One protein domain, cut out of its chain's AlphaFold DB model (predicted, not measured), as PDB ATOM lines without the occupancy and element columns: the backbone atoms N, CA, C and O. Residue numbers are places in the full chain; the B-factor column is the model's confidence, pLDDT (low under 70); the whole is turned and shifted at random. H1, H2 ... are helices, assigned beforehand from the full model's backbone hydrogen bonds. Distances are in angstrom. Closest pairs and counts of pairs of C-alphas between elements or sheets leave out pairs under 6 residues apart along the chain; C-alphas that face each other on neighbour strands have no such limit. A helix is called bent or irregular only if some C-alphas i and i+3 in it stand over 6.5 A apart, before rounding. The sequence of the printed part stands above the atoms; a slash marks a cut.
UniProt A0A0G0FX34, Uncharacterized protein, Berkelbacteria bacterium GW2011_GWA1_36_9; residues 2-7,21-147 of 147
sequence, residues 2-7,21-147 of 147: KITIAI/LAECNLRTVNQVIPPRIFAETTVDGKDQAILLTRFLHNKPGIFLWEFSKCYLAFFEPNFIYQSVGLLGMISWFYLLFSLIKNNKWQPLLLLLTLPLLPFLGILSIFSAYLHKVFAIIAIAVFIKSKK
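What this domain is: This is residues 2 to 7 and 21 to 147 of the 147 residues of an uncharacterized protein of Berkelbacteria bacterium GW2011_GWA1_36_9 (UniProt A0A0G0FX34). In this loose rod, kinked H4 packs on H6, H2 and H3 form an arm, and H1 sits at the other end. The printed part has 133 residues with six named helices, H1 to H6, and no named strand: all helix. The radius of gyration of the C-alphas is 20.0 A; the spans are 69 by 29 by 22 A.

Where its parts are: H4 is residues 77 to 101, H5 105 to 116, H6 125 to 145, H2 26 to 42 and H1 2 to 7. H3, 50 to 73, assigned as one helix by hydrogen bonds, is bent: C-alphas 57 and 60 are 6.8 A apart; arm H3b begins at 60. C-alpha 77 is at (190.451, 182.177, 76.683), C-alpha 145 at (185.174, 202.631, 62.497).

How they stand to each other: H4 and H6 touch, closest C-alphas Trp 92 and Ala 135, 4.6 A. H1 touches H6, H2 touches H3b, and H4 and H5 form a hairpin. Every O i to N i+4 pair is within hydrogen-bond range in H1, H3b and H6.

The domain as a whole: C-alphas 7 and 21 across the cut are 27.9 A apart; residues 22 to 59 are under 70 pLDDT.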
ATOM      1  N   LYS A   2     182.818 194.566  52.310       82.50
ATOM      2  CA  LYS A   2     183.051 194.590  53.777       82.50
ATOM      3  C   LYS A   2     181.857 194.070  54.608       82.50
ATOM      4  O   LYS A   2     182.050 193.288  55.527       82.50
ATOM      5  N   ILE A   3     180.630 194.460  54.243       86.81
ATOM      6  CA  ILE A   3     179.394 194.025  54.924       86.81
ATOM      7  C   ILE A   3     179.123 192.532  54.692       86.81
ATOM      8  O   ILE A   3     178.811 191.812  55.630       86.81
ATOM      9  N   THR A   4     179.302 192.045  53.463       88.44
ATOM     10  CA  THR A   4     179.106 190.631  53.120       88.44
ATOM     11  C   THR A   4     180.069 189.716  53.880       88.44
ATOM     12  O   THR A   4     179.644 188.701  54.423       88.44
ATOM     13  N   ILE A   5     181.340 190.113  54.003       88.38
ATOM     14  CA  ILE A   5     182.345 189.388  54.802       88.38
ATOM     15  C   ILE A   5     181.946 189.360  56.283       88.38
ATOM     16  O   ILE A   5     182.037 188.325  56.933       88.38
ATOM     17  N   ALA A   6     181.460 190.477  56.820       89.38
ATOM     18  CA  ALA A   6     181.033 190.546  58.210       89.38
ATOM     19  C   ALA A   6     179.816 189.673  58.530       89.38
ATOM     20  O   ALA A   6     179.778 189.047  59.589       89.38
ATOM     21  N   ILE A   7     178.846 189.602  57.614       92.31
ATOM     22  CA  ILE A   7     177.692 188.704  57.739       92.31
ATOM     23  C   ILE A   7     178.170 187.248  57.758       92.31
ATOM     24  O   ILE A   7     177.749 186.488  58.626       92.31
ATOM     25  N   LEU A  21     179.657 174.732  80.487       70.69
ATOM     26  CA  LEU A  21     180.362 174.836  81.763       70.69
ATOM     27  C   LEU A  21     179.630 173.986  82.803       70.69
ATOM     28  O   LEU A  21     178.396 173.992  82.848       70.69
ATOM     29  N   ALA A  22     180.391 173.279  83.642       64.38
ATOM     30  CA  ALA A  22     179.846 172.644  84.836       64.38
ATOM     31  C   ALA A  22     179.076 173.690  85.660       64.38
ATOM     32  O   ALA A  22     179.474 174.857  85.707       64.38
ATOM     33  N   GLU A  23     177.955 173.295  86.267       62.56
ATOM     34  CA  GLU A  23     177.086 174.222  86.993       62.56
ATOM     35  C   GLU A  23     177.838 174.933  88.128       62.56
ATOM     36  O   GLU A  23     178.054 174.388  89.210       62.56
ATOM     37  N   CYS A  24     178.200 176.190  87.880       65.50
ATOM     38  CA  CYS A  24     178.817 177.089  88.846       65.50
ATOM     39  C   CYS A  24     177.746 178.063  89.351       65.50
ATOM     40  O   CYS A  24     177.673 179.217  88.929       65.50
ATOM     41  N   ASN A  25     176.847 177.557  90.201       65.81
ATOM     42  CA  ASN A  25     175.748 178.318  90.797       65.81
ATOM     43  C   ASN A  25     175.963 178.494  92.316       65.81
ATOM     44  O   ASN A  25     176.810 177.831  92.925       65.81
ATOM     45  N   LEU A  26     175.179 179.380  92.943       65.88
ATOM     46  CA  LEU A  26     175.208 179.610  94.396       65.88
ATOM     47  C   LEU A  26     175.081 178.319  95.216       65.88
ATOM     48  O   LEU A  26     175.689 178.195  96.277       65.88
ATOM     49  N   ARG A  27     174.304 177.347  94.730       69.12
ATOM     50  CA  ARG A  27     174.103 176.062  95.402       69.12
ATOM     51  C   ARG A  27     175.384 175.226  95.388       69.12
ATOM     52  O   ARG A  27     175.755 174.721  96.442       69.12
ATOM     53  N   THR A  28     176.083 175.139  94.257       66.69
ATOM     54  CA  THR A  28     177.369 174.438  94.134       66.69
ATOM     55  C   THR A  28     178.420 175.080  95.035       66.69
ATOM     56  O   THR A  28     179.077 174.386  95.808       66.69
ATOM     57  N   VAL A  29     178.525 176.413  95.024       67.00
ATOM     58  CA  VAL A  29     179.454 177.145  95.904       67.00
ATOM     59  C   VAL A  29     179.136 176.867  97.378       67.00
ATOM     60  O   VAL A  29     180.019 176.468  98.135       67.00
ATOM     61  N   ASN A  30     177.864 176.951  97.776       66.62
ATOM     62  CA  ASN A  30     177.429 176.656  99.145       66.62
ATOM     63  C   ASN A  30     177.622 175.189  99.562       66.62
ATOM     64  O   ASN A  30     177.725 174.921 100.756       66.62
ATOM     65  N   GLN A  31     177.684 174.240  98.626       69.19
ATOM     66  CA  GLN A  31     177.959 172.827  98.915       69.19
ATOM     67  C   GLN A  31     179.456 172.532  99.075       69.19
ATOM     68  O   GLN A  31     179.826 171.648  99.846       69.19
ATOM     69  N   VAL A  32     180.321 173.282  98.388       67.06
ATOM     70  CA  VAL A  32     181.788 173.126  98.458       67.06
ATOM     71  C   VAL A  32     182.382 173.825  99.690       67.06
ATOM     72  O   VAL A  32     183.441 173.439 100.186       67.06
ATOM     73  N   ILE A  33     181.685 174.826 100.225       65.62
ATOM     74  CA  ILE A  33     182.127 175.626 101.372       65.62
ATOM     75  C   ILE A  33     182.237 174.828 102.690       65.62
ATOM     76  O   ILE A  33     183.296 174.903 103.318       65.62
ATOM     77  N   PRO A  34     181.229 174.044 103.131       64.75
ATOM     78  CA  PRO A  34     181.287 173.295 104.385       64.75
ATOM     79  C   PRO A  34     182.533 172.408 104.526       64.75
ATOM     80  O   PRO A  34     183.264 172.607 105.496       64.75
ATOM     81  N   PRO A  35     182.870 171.496 103.588       65.44
ATOM     82  CA  PRO A  35     184.037 170.633 103.756       65.44
ATOM     83  C   PRO A  35     185.357 171.413 103.821       65.44
ATOM     84  O   PRO A  35     186.268 170.978 104.516       65.44
ATOM     85  N   ARG A  36     185.465 172.584 103.177       63.16
ATOM     86  CA  ARG A  36     186.671 173.427 103.249       63.16
ATOM     87  C   ARG A  36     186.801 174.187 104.560       63.16
ATOM     88  O   ARG A  36     187.877 174.174 105.142       63.16
ATOM     89  N   ILE A  37     185.710 174.756 105.074       59.97
ATOM     90  CA  ILE A  37     185.702 175.399 106.400       59.97
ATOM     91  C   ILE A  37     186.112 174.400 107.487       59.97
ATOM     92  O   ILE A  37     186.822 174.761 108.422       59.97
ATOM     93  N   PHE A  38     185.645 173.150 107.385       58.34
ATOM     94  CA  PHE A  38     185.960 172.118 108.370       58.34
ATOM     95  C   PHE A  38     187.338 171.474 108.151       58.34
ATOM     96  O   PHE A  38     187.955 171.078 109.134       58.34
ATOM     97  N   ALA A  39     187.863 171.419 106.921       58.41
ATOM     98  CA  ALA A  39     189.216 170.923 106.635       58.41
ATOM     99  C   ALA A  39     190.328 171.944 106.958       58.41
ATOM    100  O   ALA A  39     191.407 171.553 107.404       58.41
ATOM    101  N   GLU A  40     190.066 173.246 106.805       54.31
ATOM    102  CA  GLU A  40     191.014 174.324 107.148       54.31
ATOM    103  C   GLU A  40     191.213 174.511 108.665       54.31
ATOM    104  O   GLU A  40     192.076 175.275 109.088       54.31
ATOM    105  N   THR A  41     190.494 173.755 109.505       51.06
ATOM    106  CA  THR A  41     190.633 173.781 110.975       51.06
ATOM    107  C   THR A  41     192.001 173.342 111.507       51.06
ATOM    108  O   THR A  41     192.237 173.435 112.709       51.06
ATOM    109  N   THR A  42     192.906 172.871 110.648       51.53
ATOM    110  CA  THR A  42     194.228 172.365 111.048       51.53
ATOM    111  C   THR A  42     195.324 173.432 111.115       51.53
ATOM    112  O   THR A  42     196.406 173.126 111.610       51.53
ATOM    113  N   VAL A  43     195.065 174.673 110.676       52.53
ATOM    114  CA  VAL A  43     196.070 175.764 110.673       52.53
ATOM    115  C   VAL A  43     195.804 176.834 111.747       52.53
ATOM    116  O   VAL A  43     196.666 177.668 112.013       52.53
ATOM    117  N   ASP A  44     194.650 176.793 112.418       53.88
ATOM    118  CA  ASP A  44     194.318 177.751 113.476       53.88
ATOM    119  C   ASP A  44     195.192 177.497 114.723       53.88
ATOM    120  O   ASP A  44     195.206 176.402 115.293       53.88
ATOM    121  N   GLY A  45     195.936 178.517 115.161       60.03
ATOM    122  CA  GLY A  45     196.754 178.442 116.375       60.03
ATOM    123  C   GLY A  45     195.890 178.217 117.623       60.03
ATOM    124  O   GLY A  45     194.777 178.734 117.703       60.03
ATOM    125  N   LYS A  46     196.412 177.480 118.619       60.75
ATOM    126  CA  LYS A  46     195.687 177.063 119.843       60.75
ATOM    127  C   LYS A  46     194.966 178.191 120.607       60.75
ATOM    128  O   LYS A  46     194.014 177.887 121.316       60.75
ATOM    129  N   ASP A  47     195.369 179.449 120.421       63.38
ATOM    130  CA  ASP A  47     194.854 180.615 121.155       63.38
ATOM    131  C   ASP A  47     194.061 181.614 120.290       63.38
ATOM    132  O   ASP A  47     193.789 182.739 120.717       63.38
ATOM    133  N   GLN A  48     193.680 181.256 119.059       59.28
ATOM    134  CA  GLN A  48     192.903 182.162 118.212       59.28
ATOM    135  C   GLN A  48     191.396 182.084 118.488       59.28
ATOM    136  O   GLN A  48     190.798 181.016 118.616       59.28
ATOM    137  N   ALA A  49     190.756 183.257 118.542       62.72
ATOM    138  CA  ALA A  49     189.318 183.369 118.736       62.72
ATOM    139  C   ALA A  49     188.561 182.690 117.583       62.72
ATOM    140  O   ALA A  49     188.573 183.164 116.446       62.72
ATOM    141  N   ILE A  50     187.838 181.617 117.910       60.38
ATOM    142  CA  ILE A  50     187.101 180.751 116.973       60.38
ATOM    143  C   ILE A  50     186.145 181.551 116.072       60.38
ATOM    144  O   ILE A  50     185.950 181.213 114.906       60.38
ATOM    145  N   LEU A  51     185.544 182.627 116.592       58.03
ATOM    146  CA  LEU A  51     184.651 183.496 115.823       58.03
ATOM    147  C   LEU A  51     185.406 184.252 114.713       58.03
ATOM    148  O   LEU A  51     184.901 184.404 113.602       58.03
ATOM    149  N   LEU A  52     186.631 184.695 114.999       57.91
ATOM    150  CA  LEU A  52     187.451 185.449 114.061       57.91
ATOM    151  C   LEU A  52     188.009 184.527 112.971       57.91
ATOM    152  O   LEU A  52     187.821 184.820 111.795       57.91
ATOM    153  N   THR A  53     188.604 183.388 113.336       57.69
ATOM    154  CA  THR A  53     189.225 182.475 112.359       57.69
ATOM    155  C   THR A  53     188.191 181.717 111.533       57.69
ATOM    156  O   THR A  53     188.251 181.719 110.302       57.69
ATOM    157  N   ARG A  54     187.154 181.155 112.174       57.44
ATOM    158  CA  ARG A  54     186.167 180.326 111.465       57.44
ATOM    159  C   ARG A  54     185.059 181.108 110.782       57.44
ATOM    160  O   ARG A  54     184.517 180.591 109.814       57.44
ATOM    161  N   PHE A  55     184.652 182.285 111.267       58.28
ATOM    162  CA  PHE A  55     183.515 183.011 110.678       58.28
ATOM    163  C   PHE A  55     183.898 184.261 109.892       58.28
ATOM    164  O   PHE A  55     183.292 184.495 108.850       58.28
ATOM    165  N   LEU A  56     184.877 185.040 110.353       58.56
ATOM    166  CA  LEU A  56     185.212 186.330 109.739       58.56
ATOM    167  C   LEU A  56     186.429 186.265 108.807       58.56
ATOM    168  O   LEU A  56     186.462 186.999 107.824       58.56
ATOM    169  N   HIS A  57     187.394 185.382 109.075       61.03
ATOM    170  CA  HIS A  57     188.641 185.306 108.313       61.03
ATOM    171  C   HIS A  57     188.559 184.326 107.134       61.03
ATOM    172  O   HIS A  57     188.773 184.732 105.994       61.03
ATOM    173  N   ASN A  58     188.158 183.069 107.367       61.75
ATOM    174  CA  ASN A  58     188.215 182.052 106.306       61.75
ATOM    175  C   ASN A  58     186.935 181.994 105.453       61.75
ATOM    176  O   ASN A  58     187.008 181.868 104.236       61.75
ATOM    177  N   LYS A  59     185.737 182.143 106.040       66.19
ATOM    178  CA  LYS A  59     184.464 181.948 105.309       66.19
ATOM    179  C   LYS A  59     184.227 182.930 104.154       66.19
ATOM    180  O   LYS A  59     183.944 182.453 103.052       66.19
ATOM    181  N   PRO A  60     184.337 184.262 104.343       73.00
ATOM    182  CA  PRO A  60     184.180 185.202 103.237       73.00
ATOM    183  C   PRO A  60     185.259 185.001 102.169       73.00
ATOM    184  O   PRO A  60     184.957 185.085 100.983       73.00
ATOM    185  N   GLY A  61     186.489 184.671 102.582       71.75
ATOM    186  CA  GLY A  61     187.608 184.391 101.681       71.75
ATOM    187  C   GLY A  61     187.374 183.158 100.807       71.75
ATOM    188  O   GLY A  61     187.474 183.254  99.586       71.75
ATOM    189  N   ILE A  62     186.986 182.025 101.399       73.06
ATOM    190  CA  ILE A  62     186.666 180.788 100.668       73.06
ATOM    191  C   ILE A  62     185.482 181.018  99.722       73.06
ATOM    192  O   ILE A  62     185.539 180.605  98.563       73.06
ATOM    193  N   PHE A  63     184.423 181.691 100.191       75.38
ATOM    194  CA  PHE A  63     183.268 182.009  99.350       75.38
ATOM    195  C   PHE A  63     183.685 182.867  98.155       75.38
ATOM    196  O   PHE A  63     183.379 182.519  97.015       75.38
ATOM    197  N   LEU A  64     184.416 183.959  98.395       78.31
ATOM    198  CA  LEU A  64     184.872 184.864  97.344       78.31
ATOM    199  C   LEU A  64     185.811 184.155  96.364       78.31
ATOM    200  O   LEU A  64     185.749 184.418  95.166       78.31
ATOM    201  N   TRP A  65     186.651 183.240  96.845       79.69
ATOM    202  CA  TRP A  65     187.559 182.451  96.018       79.69
ATOM    203  C   TRP A  65     186.813 181.511  95.071       79.69
ATOM    204  O   TRP A  65     187.053 181.535  93.863       79.69
ATOM    205  N   GLU A  66     185.869 180.720  95.585       76.81
ATOM    206  CA  GLU A  66     185.067 179.815  94.752       76.81
ATOM    207  C   GLU A  66     184.136 180.594  93.808       76.81
ATOM    208  O   GLU A  66     184.028 180.258  92.628       76.81
ATOM    209  N   PHE A  67     183.564 181.705  94.277       79.25
ATOM    210  CA  PHE A  67     182.831 182.648  93.433       79.25
ATOM    211  C   PHE A  67     183.696 183.191  92.289       79.25
ATOM    212  O   PHE A  67     183.277 183.187  91.133       79.25
ATOM    213  N   SER A  68     184.920 183.629  92.596       82.56
ATOM    214  CA  SER A  68     185.834 184.216  91.612       82.56
ATOM    215  C   SER A  68     186.249 183.200  90.558       82.56
ATOM    216  O   SER A  68     186.286 183.544  89.382       82.56
ATOM    217  N   LYS A  69     186.494 181.941  90.940       80.88
ATOM    218  CA  LYS A  69     186.748 180.863  89.972       80.88
ATOM    219  C   LYS A  69     185.573 180.675  89.022       80.88
ATOM    220  O   LYS A  69     185.779 180.642  87.814       80.88
ATOM    221  N   CYS A  70     184.353 180.601  89.556       78.12
ATOM    222  CA  CYS A  70     183.148 180.482  88.740       78.12
ATOM    223  C   CYS A  70     182.999 181.657  87.768       78.12
ATOM    224  O   CYS A  70     182.738 181.456  86.586       78.12
ATOM    225  N   TYR A  71     183.184 182.883  88.256       83.50
ATOM    226  CA  TYR A  71     183.081 184.091  87.443       83.50
ATOM    227  C   TYR A  71     184.161 184.147  86.351       83.50
ATOM    228  O   TYR A  71     183.852 184.373  85.180       83.50
ATOM    229  N   LEU A  72     185.424 183.904  86.711       86.62
ATOM    230  CA  LEU A  72     186.561 183.983  85.792       86.62
ATOM    231  C   LEU A  72     186.571 182.855  84.758       86.62
ATOM    232  O   LEU A  72     187.043 183.089  83.648       86.62
ATOM    233  N   ALA A  73     185.986 181.691  85.056       84.94
ATOM    234  CA  ALA A  73     185.842 180.592  84.098       84.94
ATOM    235  C   ALA A  73     185.100 181.020  82.817       84.94
ATOM    236  O   ALA A  73     185.421 180.557  81.723       84.94
ATOM    237  N   PHE A  74     184.157 181.965  82.914       84.31
ATOM    238  CA  PHE A  74     183.479 182.518  81.736       84.31
ATOM    239  C   PHE A  74     184.377 183.438  80.901       84.31
ATOM    240  O   PHE A  74     184.099 183.643  79.723       84.31
ATOM    241  N   PHE A  75     185.443 183.991  81.472       87.44
ATOM    242  CA  PHE A  75     186.405 184.845  80.770       87.44
ATOM    243  C   PHE A  75     187.670 184.097  80.350       87.44
ATOM    244  O   PHE A  75     188.563 184.696  79.745       87.44
ATOM    245  N   GLU A  76     187.759 182.797  80.633       89.38
ATOM    246  CA  GLU A  76     188.903 182.005  80.212       89.38
ATOM    247  C   GLU A  76     189.013 181.981  78.679       89.38
ATOM    248  O   GLU A  76     188.028 181.705  77.981       89.38
ATOM    249  N   PRO A  77     190.222 182.197  78.125       89.94
ATOM    250  CA  PRO A  77     190.451 182.177  76.683       89.94
ATOM    251  C   PRO A  77     189.919 180.912  76.000       89.94
ATOM    252  O   PRO A  77     189.384 180.991  74.897       89.94
ATOM    253  N   ASN A  78     190.025 179.758  76.667       90.88
ATOM    254  CA  ASN A  78     189.530 178.484  76.153       90.88
ATOM    255  C   ASN A  78     187.996 178.472  76.029       90.88
ATOM    256  O   ASN A  78     187.469 178.083  74.989       90.88
ATOM    257  N   PHE A  79     187.276 178.962  77.042       88.94
ATOM    258  CA  PHE A  79     185.813 179.038  77.007       88.94
ATOM    259  C   PHE A  79     185.316 179.999  75.920       88.94
ATOM    260  O   PHE A  79     184.398 179.675  75.155       88.94
ATOM    261  N   ILE A  80     185.960 181.164  75.794       90.69
ATOM    262  CA  ILE A  80     185.659 182.136  74.735       90.69
ATOM    263  C   ILE A  80     185.920 181.502  73.364       90.69
ATOM    264  O   ILE A  80     185.037 181.504  72.506       90.69
ATOM    265  N   TYR A  81     187.092 180.897  73.160       92.50
ATOM    266  CA  TYR A  81     187.445 180.231  71.906       92.50
ATOM    267  C   TYR A  81     186.439 179.141  71.517       92.50
ATOM    268  O   TYR A  81     186.015 179.084  70.363       92.50
ATOM    269  N   GLN A  82     186.014 178.303  72.462       91.12
ATOM    270  CA  GLN A  82     185.009 177.273  72.198       91.12
ATOM    271  C   GLN A  82     183.651 177.879  71.817       91.12
ATOM    272  O   GLN A  82     182.982 177.358  70.925       91.12
ATOM    273  N   SER A  83     183.278 179.007  72.432       90.25
ATOM    274  CA  SER A  83     182.001 179.689  72.188       90.25
ATOM    275  C   SER A  83     181.937 180.403  70.833       90.25
ATOM    276  O   SER A  83     180.893 180.379  70.179       90.25
ATOM    277  N   VAL A  84     183.024 181.063  70.410       93.25
ATOM    278  CA  VAL A  84     183.010 181.983  69.250       93.25
ATOM    279  C   VAL A  84     184.056 181.683  68.169       93.25
ATOM    280  O   VAL A  84     184.021 182.273  67.088       93.25
ATOM    281  N   GLY A  85     184.980 180.752  68.408       93.12
ATOM    282  CA  GLY A  85     186.104 180.448  67.519       93.12
ATOM    283  C   GLY A  85     187.159 181.558  67.457       93.12
ATOM    284  O   GLY A  85     187.031 182.605  68.085       93.12
ATOM    285  N   LEU A  86     188.209 181.349  66.656       93.31
ATOM    286  CA  LEU A  86     189.352 182.271  66.568       93.31
ATOM    287  C   LEU A  86     188.950 183.691  66.133       93.31
ATOM    288  O   LEU A  86     189.294 184.666  66.795       93.31
ATOM    289  N   LEU A  87     188.194 183.815  65.036       92.06
ATOM    290  CA  LEU A  87     187.768 185.121  64.515       92.06
ATOM    291  C   LEU A  87     186.838 185.851  65.490       92.06
ATOM    292  O   LEU A  87     186.954 187.067  65.670       92.06
ATOM    293  N   GLY A  88     185.940 185.112  66.142       92.62
ATOM    294  CA  GLY A  88     185.064 185.665  67.166       92.62
ATOM    295  C   GLY A  88     185.840 186.123  68.395       92.62
ATOM    296  O   GLY A  88     185.579 187.208  68.897       92.62
ATOM    297  N   MET A  89     186.842 185.358  68.829       94.50
ATOM    298  CA  MET A  89     187.694 185.682  69.975       94.50
ATOM    299  C   MET A  89     188.527 186.943  69.717       94.50
ATOM    300  O   MET A  89     188.552 187.839  70.558       94.50
ATOM    301  N   ILE A  90     189.136 187.067  68.533       94.25
ATOM    302  CA  ILE A  90     189.849 188.289  68.118       94.25
ATOM    303  C   ILE A  90     188.901 189.492  68.149       94.25
ATOM    304  O   ILE A  90     189.245 190.545  68.685       94.25
ATOM    305  N   SER A  91     187.691 189.329  67.610       93.38
ATOM    306  CA  SER A  91     186.678 190.388  67.603       93.38
ATOM    307  C   SER A  91     186.244 190.750  69.029       93.38
ATOM    308  O   SER A  91     186.158 191.926  69.373       93.38
ATOM    309  N   TRP A  92     186.049 189.758  69.896       93.44
ATOM    310  CA  TRP A  92     185.691 189.946  71.301       93.44
ATOM    311  C   TRP A  92     186.756 190.763  72.052       93.44
ATOM    312  O   TRP A  92     186.428 191.775  72.676       93.44
ATOM    313  N   PHE A  93     188.042 190.413  71.912       93.38
ATOM    314  CA  PHE A  93     189.139 191.191  72.505       93.38
ATOM    315  C   PHE A  93     189.259 192.592  71.906       93.38
ATOM    316  O   PHE A  93     189.535 193.547  72.634       93.38
ATOM    317  N   TYR A  94     189.012 192.740  70.603       93.38
ATOM    318  CA  TYR A  94     188.972 194.051  69.962       93.38
ATOM    319  C   TYR A  94     187.889 194.949  70.576       93.38
ATOM    320  O   TYR A  94     188.153 196.124  70.844       93.38
ATOM    321  N   LEU A  95     186.691 194.414  70.837       93.56
ATOM    322  CA  LEU A  95     185.630 195.170  71.504       93.56
ATOM    323  C   LEU A  95     186.045 195.566  72.915       93.56
ATOM    324  O   LEU A  95     185.926 196.742  73.251       93.56
ATOM    325  N   LEU A  96     186.580 194.632  73.704       93.06
ATOM    326  CA  LEU A  96     187.053 194.918  75.059       93.06
ATOM    327  C   LEU A  96     188.080 196.062  75.059       93.06
ATOM    328  O   LEU A  96     187.910 197.056  75.766       93.06
ATOM    329  N   PHE A  97     189.094 195.967  74.198       93.44
ATOM    330  CA  PHE A  97     190.110 197.004  74.032       93.44
ATOM    331  C   PHE A  97     189.504 198.347  73.600       93.44
ATOM    332  O   PHE A  97     189.842 199.391  74.158       93.44
ATOM    333  N   SER A  98     188.585 198.333  72.631       92.62
ATOM    334  CA  SER A  98     187.921 199.540  72.129       92.62
ATOM    335  C   SER A  98     187.074 200.227  73.205       92.62
ATOM    336  O   SER A  98     187.086 201.456  73.304       92.62
ATOM    337  N   LEU A  99     186.367 199.461  74.040       93.38
ATOM    338  CA  LEU A  99     185.561 199.999  75.138       93.38
ATOM    339  C   LEU A  99     186.432 200.659  76.211       93.38
ATOM    340  O   LEU A  99     186.120 201.775  76.632       93.38
ATOM    341  N   ILE A 100     187.535 200.009  76.596       93.56
ATOM    342  CA  ILE A 100     188.500 200.547  77.567       93.56
ATOM    343  C   ILE A 100     189.145 201.820  77.014       93.56
ATOM    344  O   ILE A 100     189.096 202.870  77.653       93.56
ATOM    345  N   LYS A 101     189.684 201.764  75.790       94.19
ATOM    346  CA  LYS A 101     190.371 202.895  75.153       94.19
ATOM    347  C   LYS A 101     189.475 204.127  75.011       94.19
ATOM    348  O   LYS A 101     189.945 205.246  75.175       94.19
ATOM    349  N   ASN A 102     188.193 203.930  74.701       92.06
ATOM    350  CA  ASN A 102     187.235 205.019  74.493       92.06
ATOM    351  C   ASN A 102     186.455 205.401  75.764       92.06
ATOM    352  O   ASN A 102     185.449 206.112  75.665       92.06
ATOM    353  N   ASN A 103     186.880 204.922  76.938       92.19
ATOM    354  CA  ASN A 103     186.280 205.235  78.237       92.19
ATOM    355  C   ASN A 103     184.770 204.905  78.317       92.19
ATOM    356  O   ASN A 103     183.988 205.603  78.970       92.19
ATOM    357  N   LYS A 104     184.323 203.861  77.608       90.94
ATOM    358  CA  LYS A 104     182.911 203.451  77.530       90.94
ATOM    359  C   LYS A 104     182.570 202.473  78.656       90.94
ATOM    360  O   LYS A 104     182.308 201.297  78.418       90.94
ATOM    361  N   TRP A 105     182.546 202.982  79.887       89.44
ATOM    362  CA  TRP A 105     182.337 202.175  81.094       89.44
ATOM    363  C   TRP A 105     180.975 201.486  81.172       89.44
ATOM    364  O   TRP A 105     180.907 200.363  81.643       89.44
ATOM    365  N   GLN A 106     179.899 202.110  80.688       90.88
ATOM    366  CA  GLN A 106     178.548 201.531  80.745       90.88
ATOM    367  C   GLN A 106     178.436 200.185  79.995       90.88
ATOM    368  O   GLN A 106     178.080 199.187  80.622       90.88
ATOM    369  N   PRO A 107     178.773 200.088  78.689       87.19
ATOM    370  CA  PRO A 107     178.754 198.806  77.983       87.19
ATOM    371  C   PRO A 107     179.840 197.840  78.472       87.19
ATOM    372  O   PRO A 107     179.638 196.631  78.405       87.19
ATOM    373  N   LEU A 108     180.967 198.348  78.987       89.19
ATOM    374  CA  LEU A 108     181.999 197.515  79.603       89.19
ATOM    375  C   LEU A 108     181.476 196.835  80.877       89.19
ATOM    376  O   LEU A 108     181.619 195.627  81.024       89.19
ATOM    377  N   LEU A 109     180.819 197.586  81.762       88.69
ATOM    378  CA  LEU A 109     180.184 197.060  82.969       88.69
ATOM    379  C   LEU A 109     179.088 196.058  82.625       88.69
ATOM    380  O   LEU A 109     179.013 195.014  83.264       88.69
ATOM    381  N   LEU A 110     178.282 196.325  81.595       85.69
ATOM    382  CA  LEU A 110     177.292 195.364  81.117       85.69
ATOM    383  C   LEU A 110     177.973 194.046  80.713       85.69
ATOM    384  O   LEU A 110     177.597 192.986  81.200       85.69
ATOM    385  N   LEU A 111     179.026 194.116  79.894       85.88
ATOM    386  CA  LEU A 111     179.792 192.950  79.442       85.88
ATOM    387  C   LEU A 111     180.416 192.160  80.600       85.88
ATOM    388  O   LEU A 111     180.405 190.932  80.568       85.88
ATOM    389  N   LEU A 112     180.917 192.851  81.625       86.75
ATOM    390  CA  LEU A 112     181.529 192.226  82.798       86.75
ATOM    391  C   LEU A 112     180.498 191.642  83.772       86.75
ATOM    392  O   LEU A 112     180.747 190.616  84.389       86.75
ATOM    393  N   THR A 113     179.323 192.255  83.900       84.56
ATOM    394  CA  THR A 113     178.286 191.804  84.846       84.56
ATOM    395  C   THR A 113     177.399 190.701  84.285       84.56
ATOM    396  O   THR A 113     176.836 189.921  85.043       84.56
ATOM    397  N   LEU A 114     177.287 190.579  82.966       77.50
ATOM    398  CA  LEU A 114     176.439 189.578  82.316       77.50
ATOM    399  C   LEU A 114     176.782 188.114  82.680       77.50
ATOM    400  O   LEU A 114     175.854 187.330  82.891       77.50
ATOM    401  N   PRO A 115     178.059 187.727  82.857       75.31
ATOM    402  CA  PRO A 115     178.438 186.413  83.390       75.31
ATOM    403  C   PRO A 115     178.046 186.156  84.852       75.31
ATOM    404  O   PRO A 115     178.194 185.031  85.324       75.31
ATOM    405  N   LEU A 116     177.487 187.144  85.563       78.31
ATOM    406  CA  LEU A 116     176.848 186.939  86.869       78.31
ATOM    407  C   LEU A 116     175.435 186.355  86.743       78.31
ATOM    408  O   LEU A 116     174.935 185.782  87.705       78.31
ATOM    409  N   LEU A 117     174.781 186.454  85.580       75.94
ATOM    410  CA  LEU A 117     173.444 185.881  85.380       75.94
ATOM    411  C   LEU A 117     173.417 184.354  85.589       75.94
ATOM    412  O   LEU A 117     172.543 183.893  86.326       75.94
ATOM    413  N   PRO A 118     174.379 183.567  85.054       67.25
ATOM    414  CA  PRO A 118     174.539 182.157  85.410       67.25
ATOM    415  C   PRO A 118     174.577 181.882  86.909       67.25
ATOM    416  O   PRO A 118     174.008 180.901  87.390       67.25
ATOM    417  N   PHE A 119     175.211 182.780  87.661       66.00
ATOM    418  CA  PHE A 119     175.359 182.648  89.102       66.00
ATOM    419  C   PHE A 119     174.023 182.781  89.851       66.00
ATOM    420  O   PHE A 119     173.824 182.144  90.887       66.00
ATOM    421  N   LEU A 120     173.080 183.544  89.287       70.00
ATOM    422  CA  LEU A 120     171.714 183.720  89.792       70.00
ATOM    423  C   LEU A 120     170.776 182.549  89.435       70.00
ATOM    424  O   LEU A 120     169.586 182.612  89.731       70.00
ATOM    425  N   GLY A 121     171.287 181.482  88.810       63.41
ATOM    426  CA  GLY A 121     170.496 180.314  88.409       63.41
ATOM    427  C   GLY A 121     169.864 180.428  87.020       63.41
ATOM    428  O   GLY A 121     169.025 179.604  86.658       63.41
ATOM    429  N   ILE A 122     170.263 181.420  86.222       64.62
ATOM    430  CA  ILE A 122     169.875 181.513  84.810       64.62
ATOM    431  C   ILE A 122     170.770 180.545  84.023       64.62
ATOM    432  O   ILE A 122     171.973 180.530  84.229       64.62
ATOM    433  N   LEU A 123     170.196 179.710  83.151       68.38
ATOM    434  CA  LEU A 123     170.890 178.674  82.359       68.38
ATOM    435  C   LEU A 123     172.339 179.053  81.983       68.38
ATOM    436  O   LEU A 123     172.554 180.040  81.281       68.38
ATOM    437  N   SER A 124     173.329 178.249  82.390       66.69
ATOM    438  CA  SER A 124     174.765 178.484  82.122       66.69
ATOM    439  C   SER A 124     175.089 178.648  80.632       66.69
ATOM    440  O   SER A 124     176.027 179.347  80.267       66.69
ATOM    441  N   ILE A 125     174.252 178.079  79.764       74.19
ATOM    442  CA  ILE A 125     174.280 178.211  78.302       74.19
ATOM    443  C   ILE A 125     174.161 179.686  77.860       74.19
ATOM    444  O   ILE A 125     174.703 180.076  76.823       74.19
ATOM    445  N   PHE A 126     173.487 180.531  78.645       79.81
ATOM    446  CA  PHE A 126     173.268 181.941  78.325       79.81
ATOM    447  C   PHE A 126     174.582 182.728  78.204       79.81
ATOM    448  O   PHE A 126     174.704 183.576  77.320       79.81
ATOM    449  N   SER A 127     175.600 182.420  79.016       78.56
ATOM    450  CA  SER A 127     176.898 183.109  78.948       78.56
ATOM    451  C   SER A 127     177.634 182.850  77.632       78.56
ATOM    452  O   SER A 127     178.210 183.773  77.056       78.56
ATOM    453  N   ALA A 128     177.551 181.633  77.092       82.44
ATOM    454  CA  ALA A 128     178.135 181.316  75.793       82.44
ATOM    455  C   ALA A 128     177.447 182.090  74.655       82.44
ATOM    456  O   ALA A 128     178.111 182.582  73.739       82.44
ATOM    457  N   TYR A 129     176.119 182.256  74.718       86.75
ATOM    458  CA  TYR A 129     175.385 183.090  73.761       86.75
ATOM    459  C   TYR A 129     175.775 184.566  73.855       86.75
ATOM    460  O   TYR A 129     175.898 185.230  72.825       86.75
ATOM    461  N   LEU A 130     176.024 185.078  75.058       87.31
ATOM    462  CA  LEU A 130     176.467 186.457  75.245       87.31
ATOM    463  C   LEU A 130     177.816 186.718  74.577       87.31
ATOM    464  O   LEU A 130     177.963 187.720  73.878       87.31
ATOM    465  N   HIS A 131     178.769 185.791  74.691       89.12
ATOM    466  CA  HIS A 131     180.058 185.919  74.004       89.12
ATOM    467  C   HIS A 131     179.899 185.981  72.490       89.12
ATOM    468  O   HIS A 131     180.563 186.797  71.843       89.12
ATOM    469  N   LYS A 132     178.973 185.196  71.922       91.56
ATOM    470  CA  LYS A 132     178.623 185.272  70.495       91.56
ATOM    471  C   LYS A 132     178.060 186.639  70.124       91.56
ATOM    472  O   LYS A 132     178.536 187.249  69.168       91.56
ATOM    473  N   VAL A 133     177.091 187.145  70.890       91.00
ATOM    474  CA  VAL A 133     176.492 188.470  70.660       91.00
ATOM    475  C   VAL A 133     177.562 189.561  70.709       91.00
ATOM    476  O   VAL A 133     177.628 190.393  69.805       91.00
ATOM    477  N   PHE A 134     178.458 189.527  71.696       90.62
ATOM    478  CA  PHE A 134     179.539 190.502  71.806       90.62
ATOM    479  C   PHE A 134     180.532 190.437  70.655       90.62
ATOM    480  O   PHE A 134     180.901 191.484  70.122       90.62
ATOM    481  N   ALA A 135     180.922 189.241  70.221       92.19
ATOM    482  CA  ALA A 135     181.789 189.090  69.058       92.19
ATOM    483  C   ALA A 135     181.138 189.662  67.781       92.19
ATOM    484  O   ALA A 135     181.811 190.314  66.984       92.19
ATOM    485  N   ILE A 136     179.822 189.503  67.607       93.44
ATOM    486  CA  ILE A 136     179.080 190.070  66.465       93.44
ATOM    487  C   ILE A 136     178.988 191.600  66.562       93.44
ATOM    488  O   ILE A 136     179.239 192.301  65.578       93.44
ATOM    489  N   ILE A 137     178.691 192.140  67.749       91.19
ATOM    490  CA  ILE A 137     178.701 193.592  67.993       91.19
ATOM    491  C   ILE A 137     180.086 194.166  67.680       91.19
ATOM    492  O   ILE A 137     180.191 195.207  67.031       91.19
ATOM    493  N   ALA A 138     181.151 193.475  68.082       91.81
ATOM    494  CA  ALA A 138     182.520 193.882  67.803       91.81
ATOM    495  C   ALA A 138     182.804 194.010  66.303       91.81
ATOM    496  O   ALA A 138     183.387 195.004  65.866       91.81
ATOM    497  N   ILE A 139     182.345 193.036  65.512       91.94
ATOM    498  CA  ILE A 139     182.457 193.059  64.050       91.94
ATOM    499  C   ILE A 139     181.720 194.280  63.483       91.94
ATOM    500  O   ILE A 139     182.273 195.003  62.651       91.94
ATOM    501  N   ALA A 140     180.508 194.568  63.963       89.50
ATOM    502  CA  ALA A 140     179.743 195.737  63.527       89.50
ATOM    503  C   ALA A 140     180.450 197.063  63.873       89.50
ATOM    504  O   ALA A 140     180.552 197.959  63.026       89.50
ATOM    505  N   VAL A 141     180.992 197.178  65.091       88.19
ATOM    506  CA  VAL A 141     181.776 198.341  65.541       88.19
ATOM    507  C   VAL A 141     183.030 198.519  64.682       88.19
ATOM    508  O   VAL A 141     183.314 199.634  64.239       88.19
ATOM    509  N   PHE A 142     183.743 197.430  64.384       88.25
ATOM    510  CA  PHE A 142     184.944 197.457  63.550       88.25
ATOM    511  C   PHE A 142     184.655 198.018  62.152       88.25
ATOM    512  O   PHE A 142     185.348 198.937  61.706       88.25
ATOM    513  N   ILE A 143     183.596 197.535  61.489       87.94
ATOM    514  CA  ILE A 143     183.179 198.023  60.162       87.94
ATOM    515  C   ILE A 143     182.827 199.506  60.210       87.94
ATOM    516  O   ILE A 143     183.221 200.247  59.308       87.94
ATOM    517  N   LYS A 144     182.096 199.941  61.246       85.62
ATOM    518  CA  LYS A 144     181.700 201.344  61.407       85.62
ATOM    519  C   LYS A 144     182.915 202.257  61.579       85.62
ATOM    520  O   LYS A 144     182.905 203.340  61.018       85.62
ATOM    521  N   SER A 145     183.956 201.824  62.294       80.31
ATOM    522  CA  SER A 145     185.174 202.631  62.497       80.31
ATOM    523  C   SER A 145     186.053 202.785  61.245       80.31
ATOM    524  O   SER A 145     186.941 203.629  61.217       80.31
ATOM    525  N   LYS A 146     185.845 201.934  60.231       69.12
ATOM    526  CA  LYS A 146     186.599 201.906  58.964       69.12
ATOM    527  C   LYS A 146     185.840 202.555  57.795       69.12
ATOM    528  O   LYS A 146     186.275 202.394  56.648       69.12
ATOM    529  N   LYS A 147     184.690 203.175  58.068       52.94
ATOM    530  CA  LYS A 147     184.010 204.118  57.174       52.94
ATOM    531  C   LYS A 147     184.500 205.518  57.498       52.94
ATOM    532  O   LYS A 147     184.700 206.261  56.520       52.94
TER     533      LYS A 147